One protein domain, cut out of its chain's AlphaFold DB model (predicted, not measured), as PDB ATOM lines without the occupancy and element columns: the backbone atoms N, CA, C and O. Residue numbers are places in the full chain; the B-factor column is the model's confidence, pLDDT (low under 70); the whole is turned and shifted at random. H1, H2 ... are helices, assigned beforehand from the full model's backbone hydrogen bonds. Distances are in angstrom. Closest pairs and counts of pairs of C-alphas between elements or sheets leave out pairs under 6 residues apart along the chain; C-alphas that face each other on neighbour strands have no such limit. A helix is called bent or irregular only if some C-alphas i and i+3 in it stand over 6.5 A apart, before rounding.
ATOM      1  N   ILE A  76     -10.522  12.731  -9.535       64.38
ATOM      2  CA  ILE A  76     -10.859  11.549  -8.768       64.38
ATOM      3  C   ILE A  76      -9.883  10.444  -9.193       64.38
ATOM      4  O   ILE A  76      -9.770  10.118 -10.377       64.38
ATOM      5  N   SER A  77      -9.135   9.898  -8.230       63.84
ATOM      6  CA  SER A  77      -8.205   8.784  -8.452       63.84
ATOM      7  C   SER A  77      -8.936   7.556  -9.019       63.84
ATOM      8  O   SER A  77     -10.130   7.367  -8.790       63.84
ATOM      9  N   GLY A  78      -8.231   6.717  -9.788       64.94
ATOM     10  CA  GLY A  78      -8.831   5.685 -10.652       64.94
ATOM     11  C   GLY A  78      -9.881   4.775  -9.995       64.94
ATOM     12  O   GLY A  78     -10.937   4.563 -10.586       64.94
ATOM     13  N   LEU A  79      -9.650   4.306  -8.761       66.12
ATOM     14  CA  LEU A  79     -10.620   3.486  -8.012       66.12
ATOM     15  C   LEU A  79     -11.919   4.243  -7.715       66.12
ATOM     16  O   LEU A  79     -13.011   3.733  -7.969       66.12
ATOM     17  N   ASN A  80     -11.805   5.493  -7.273       78.00
ATOM     18  CA  ASN A  80     -12.965   6.340  -7.030       78.00
ATOM     19  C   ASN A  80     -13.688   6.687  -8.345       78.00
ATOM     20  O   ASN A  80     -14.909   6.812  -8.354       78.00
ATOM     21  N   ARG A  81     -12.977   6.774  -9.480       81.56
ATOM     22  CA  ARG A  81     -13.598   7.028 -10.790       81.56
ATOM     23  C   ARG A  81     -14.434   5.841 -11.265       81.56
ATOM     24  O   ARG A  81     -15.539   6.043 -11.761       81.56
ATOM     25  N   CYS A  82     -13.934   4.614 -11.111       83.81
ATOM     26  CA  CYS A  82     -14.689   3.409 -11.458       83.81
ATOM     27  C   CYS A  82     -15.969   3.290 -10.626       83.81
ATOM     28  O   CYS A  82     -17.033   3.027 -11.186       83.81
ATOM     29  N   PHE A  83     -15.873   3.550  -9.320       84.88
ATOM     30  CA  PHE A  83     -17.028   3.567  -8.430       84.88
ATOM     31  C   PHE A  83     -18.056   4.627  -8.844       84.88
ATOM     32  O   PHE A  83     -19.219   4.299  -9.065       84.88
ATOM     33  N   VAL A  84     -17.627   5.878  -9.039       86.25
ATOM     34  CA  VAL A  84     -18.522   6.972  -9.454       86.25
ATOM     35  C   VAL A  84     -19.194   6.663 -10.791       86.25
ATOM     36  O   VAL A  84     -20.405   6.821 -10.909       86.25
ATOM     37  N   ASN A  85     -18.451   6.144 -11.773       87.25
ATOM     38  CA  ASN A  85     -19.019   5.738 -13.060       87.25
ATOM     39  C   ASN A  85     -20.066   4.624 -12.909       87.25
ATOM     40  O   ASN A  85     -21.071   4.625 -13.618       87.25
ATOM     41  N   ALA A  86     -19.833   3.655 -12.020       88.38
ATOM     42  CA  ALA A  86     -20.778   2.573 -11.769       88.38
ATOM     43  C   ALA A  86     -22.065   3.100 -11.117       88.38
ATOM     44  O   ALA A  86     -23.157   2.799 -11.598       88.38
ATOM     45  N   VAL A  87     -21.936   3.948 -10.092       87.88
ATOM     46  CA  VAL A  87     -23.079   4.603  -9.439       87.88
ATOM     47  C   VAL A  87     -23.854   5.451 -10.443       87.88
ATOM     48  O   VAL A  87     -25.073   5.333 -10.532       87.88
ATOM     49  N   GLN A  88     -23.156   6.246 -11.255       88.38
ATOM     50  CA  GLN A  88     -23.779   7.084 -12.272       88.38
ATOM     51  C   GLN A  88     -24.585   6.251 -13.279       88.38
ATOM     52  O   GLN A  88     -25.739   6.578 -13.537       88.38
ATOM     53  N   LYS A  89     -24.041   5.130 -13.772       91.50
ATOM     54  CA  LYS A  89     -24.775   4.216 -14.667       91.50
ATOM     55  C   LYS A  89     -26.054   3.668 -14.037       91.50
ATOM     56  O   LYS A  89     -27.067   3.553 -14.724       91.50
ATOM     57  N   VAL A  90     -26.013   3.303 -12.756       90.00
ATOM     58  CA  VAL A  90     -27.192   2.784 -12.043       90.00
ATOM     59  C   VAL A  90     -28.245   3.878 -11.887       90.00
ATOM     60  O   VAL A  90     -29.409   3.638 -12.187       90.00
ATOM     61  N   VAL A  91     -27.836   5.084 -11.487       89.12
ATOM     62  CA  VAL A  91     -28.741   6.230 -11.317       89.12
ATOM     63  C   VAL A  91     -29.357   6.666 -12.648       89.12
ATOM     64  O   VAL A  91     -30.542   6.974 -12.695       89.12
ATOM     65  N   GLU A  92     -28.592   6.655 -13.741       88.56
ATOM     66  CA  GLU A  92     -29.111   6.961 -15.079       88.56
ATOM     67  C   GLU A  92     -30.129   5.908 -15.542       88.56
ATOM     68  O   GLU A  92     -31.213   6.258 -16.020       88.56
ATOM     69  N   LYS A  93     -29.813   4.618 -15.354       92.56
ATOM     70  CA  LYS A  93     -30.687   3.503 -15.744       92.56
ATOM     71  C   LYS A  93     -31.982   3.459 -14.931       92.56
ATOM     72  O   LYS A  93     -33.030   3.143 -15.481       92.56
ATOM     73  N   GLU A  94     -31.904   3.771 -13.643       90.94
ATOM     74  CA  GLU A  94     -33.018   3.723 -12.690       90.94
ATOM     75  C   GLU A  94     -33.507   5.127 -12.311       90.94
ATOM     76  O   GLU A  94     -33.962   5.370 -11.194       90.94
ATOM     77  N   SER A  95     -33.417   6.067 -13.251       86.19
ATOM     78  CA  SER A  95     -33.741   7.486 -13.044       86.19
ATOM     79  C   SER A  95     -35.199   7.751 -12.651       86.19
ATOM     80  O   SER A  95     -35.518   8.810 -12.115       86.19
ATOM     81  N   ASN A  96     -36.090   6.786 -12.882       91.56
ATOM     82  CA  ASN A  96     -37.493   6.816 -12.473       91.56
ATOM     83  C   ASN A  96     -37.728   6.342 -11.026       91.56
ATOM     84  O   ASN A  96     -38.846   6.468 -10.524       91.56
ATOM     85  N   LYS A  97     -36.717   5.773 -10.359       90.69
ATOM     86  CA  LYS A  97     -36.815   5.272  -8.984       90.69
ATOM     87  C   LYS A  97     -36.238   6.280  -7.994       90.69
ATOM     88  O   LYS A  97     -35.316   7.034  -8.286       90.69
ATOM     89  N   SER A  98     -36.778   6.273  -6.777       91.50
ATOM     90  CA  SER A  98     -36.248   7.095  -5.686       91.50
ATOM     91  C   SER A  98     -34.858   6.614  -5.260       91.50
ATOM     92  O   SER A  98     -34.628   5.413  -5.120       91.50
ATOM     93  N   LEU A  99     -33.951   7.545  -4.958       89.00
ATOM     94  CA  LEU A  99     -32.624   7.245  -4.402       89.00
ATOM     95  C   LEU A  99     -32.702   6.406  -3.117       89.00
ATOM     96  O   LEU A  99     -31.932   5.467  -2.945       89.00
ATOM     97  N   LEU A 100     -33.686   6.685  -2.255       93.00
ATOM     98  CA  LEU A 100     -33.952   5.899  -1.043       93.00
ATOM     99  C   LEU A 100     -34.247   4.430  -1.357       93.00
ATOM    100  O   LEU A 100     -33.818   3.541  -0.628       93.00
ATOM    101  N   TYR A 101     -34.968   4.172  -2.447       92.81
ATOM    102  CA  TYR A 101     -35.249   2.810  -2.881       92.81
ATOM    103  C   TYR A 101     -33.965   2.102  -3.325       92.81
ATOM    104  O   TYR A 101     -33.739   0.963  -2.932       92.81
ATOM    105  N   LEU A 102     -33.102   2.780  -4.091       90.50
ATOM    106  CA  LEU A 102     -31.830   2.210  -4.549       90.50
ATOM    107  C   LEU A 102     -30.907   1.844  -3.380       90.50
ATOM    108  O   LEU A 102     -30.317   0.765  -3.395       90.50
ATOM    109  N   PHE A 103     -30.836   2.683  -2.343       93.44
ATOM    110  CA  PHE A 103     -30.057   2.365  -1.144       93.44
ATOM    111  C   PHE A 103     -30.615   1.164  -0.380       93.44
ATOM    112  O   PHE A 103     -29.847   0.276  -0.027       93.44
ATOM    113  N   ARG A 104     -31.939   1.059  -0.222       94.62
ATOM    114  CA  ARG A 104     -32.555  -0.124   0.408       94.62
ATOM    115  C   ARG A 104     -32.282  -1.421  -0.355       94.62
ATOM    116  O   ARG A 104     -32.098  -2.463   0.260       94.62
ATOM    117  N   GLN A 105     -32.263  -1.376  -1.689       91.25
ATOM    118  CA  GLN A 105     -31.910  -2.553  -2.494       91.25
ATOM    119  C   GLN A 105     -30.447  -2.957  -2.299       91.25
ATOM    120  O   GLN A 105     -30.142  -4.144  -2.242       91.25
ATOM    121  N   TYR A 106     -29.556  -1.974  -2.170       91.75
ATOM    122  CA  TYR A 106     -28.154  -2.230  -1.865       91.75
ATOM    123  C   TYR A 106     -27.970  -2.855  -0.473       91.75
ATOM    124  O   TYR A 106     -27.237  -3.830  -0.348       91.75
ATOM    125  N   GLU A 107     -28.670  -2.348   0.547       94.69
ATOM    126  CA  GLU A 107     -28.662  -2.930   1.899       94.69
ATOM    127  C   GLU A 107     -29.139  -4.385   1.885       94.69
ATOM    128  O   GLU A 107     -28.441  -5.259   2.391       94.69
ATOM    129  N   LYS A 108     -30.265  -4.665   1.217       94.81
ATOM    130  CA  LYS A 108     -30.795  -6.029   1.084       94.81
ATOM    131  C   LYS A 108     -29.799  -6.975   0.411       94.81
ATOM    132  O   LYS A 108     -29.577  -8.079   0.890       94.81
ATOM    133  N   TYR A 109     -29.172  -6.530  -0.678       93.06
ATOM    134  CA  TYR A 109     -28.132  -7.299  -1.363       93.06
ATOM    135  C   TYR A 109     -26.928  -7.591  -0.454       93.06
ATOM    136  O   TYR A 109     -26.355  -8.677  -0.501       93.06
ATOM    137  N   TYR A 110     -26.538  -6.624   0.377       94.25
ATOM    138  CA  TYR A 110     -25.429  -6.791   1.310       94.25
ATOM    139  C   TYR A 110     -25.751  -7.801   2.420       94.25
ATOM    140  O   TYR A 110     -24.886  -8.598   2.786       94.25
ATOM    141  N   GLU A 111     -26.985  -7.803   2.929       95.31
ATOM    142  CA  GLU A 111     -27.449  -8.812   3.886       95.31
ATOM    143  C   GLU A 111     -27.466 -10.216   3.267       95.31
ATOM    144  O   GLU A 111     -26.901 -11.135   3.854       95.31
ATOM    145  N   GLU A 112     -27.986 -10.366   2.044       93.62
ATOM    146  CA  GLU A 112     -27.981 -11.646   1.314       93.62
ATOM    147  C   GLU A 112     -26.556 -12.187   1.100       93.62
ATOM    148  O   GLU A 112     -26.297 -13.377   1.282       93.62
ATOM    149  N   LEU A 113     -25.600 -11.315   0.757       92.44
ATOM    150  CA  LEU A 113     -24.190 -11.699   0.637       92.44
ATOM    151  C   LEU A 113     -23.615 -12.211   1.957       92.44
ATOM    152  O   LEU A 113     -22.854 -13.182   1.960       92.44
ATOM    153  N   LYS A 114     -23.961 -11.545   3.060       92.25
ATOM    154  CA  LYS A 114     -23.483 -11.904   4.391       92.25
ATOM    155  C   LYS A 114     -24.037 -13.260   4.826       92.25
ATOM    156  O   LYS A 114     -23.263 -14.085   5.287       92.25
ATOM    157  N   GLU A 115     -25.326 -13.503   4.602       88.75
ATOM    158  CA  GLU A 115     -25.969 -14.795   4.881       88.75
ATOM    159  C   GLU A 115     -25.436 -15.929   3.994       88.75
ATOM    160  O   GLU A 115     -25.406 -17.072   4.424       88.75
ATOM    161  N   SER A 116     -24.991 -15.632   2.768       79.56
ATOM    162  CA  SER A 116     -24.420 -16.640   1.857       79.56
ATOM    163  C   SER A 116     -22.954 -17.013   2.126       79.56
ATOM    164  O   SER A 116     -22.443 -17.940   1.499       79.56
ATOM    165  N   SER A 117     -22.257 -16.256   2.981       72.25
ATOM    166  CA  SER A 117     -20.852 -16.515   3.344       72.25
ATOM    167  C   SER A 117     -20.685 -17.342   4.623       72.25
ATOM    168  O   SER A 117     -19.553 -17.727   4.919       72.25
ATOM    169  N   ASP A 118     -21.776 -17.599   5.351       53.19
ATOM    170  CA  ASP A 118     -21.854 -18.541   6.479       53.19
ATOM    171  C   ASP A 118     -22.358 -19.918   6.002       53.19
ATOM    172  O   ASP A 118     -21.894 -20.941   6.561       53.19
TER     173      ASP A 118
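Overview. This is residues 76 to 118 of the 118 residues of an uncharacterized protein of Encephalitozoon hellem (strain ATCC 50504) (UniProt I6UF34). Two helices of nearly equal length, H2 and H1, make an open V, meeting near one end of each through a tight link at the corner, while their far parts spread away from each other. Much of both arms stands free: residues 103 to 118, of which 103 to 115 belong to H2, and residues 77 to 83, of which 78 to 83 belong to H1. The printed part has 43 residues with two named helices, H1 then H2 along the chain, and no named strand; the class is all helix. The whole is loose, with a radius of gyration of the C-alphas of 12.9 A, and flat, spanning 35 by 28 by 13 A.

Arrangement. H2, residues 99 to 115, is the longest helix, with 17 residues. H1, residues 78 to 93, is close to it but not clearly touching, with 1 pair of C-alphas within 8 A. The closest C-alphas of the two helices are those of Val 91 and Leu 99, 8.0 A apart. Their lines stand at a steep tilt of 63 degrees, and they run opposite ways. Their centres are 17.0 A apart. In H1 and H2 every pair of O i and N i+4 is within hydrogen-bond range.

Along the chain. H2 measures 24.8 A from its first to its last C-alpha, from Leu 99 at (-32.624, 7.245, -4.402) to Glu 115 at (-25.969, -14.795, 4.881). H1 measures 22.5 A from Gly 78 to Lys 93, and its C-alpha 78 is at (-8.831, 5.685, -10.652). Neither helix is bent.

Size, cuts and confidence. The two C-alphas farthest apart, those of Ile 76 and Asp 118, are 35.5 A apart, and Asp 118 is the chain's last residue. The printed part has no cut. The link from H1 to H2 is tight, with 5 residues between them. The mean pLDDT of the printed part is 86.3, and confidence is under 70 at residues 76 to 79 and residue 118.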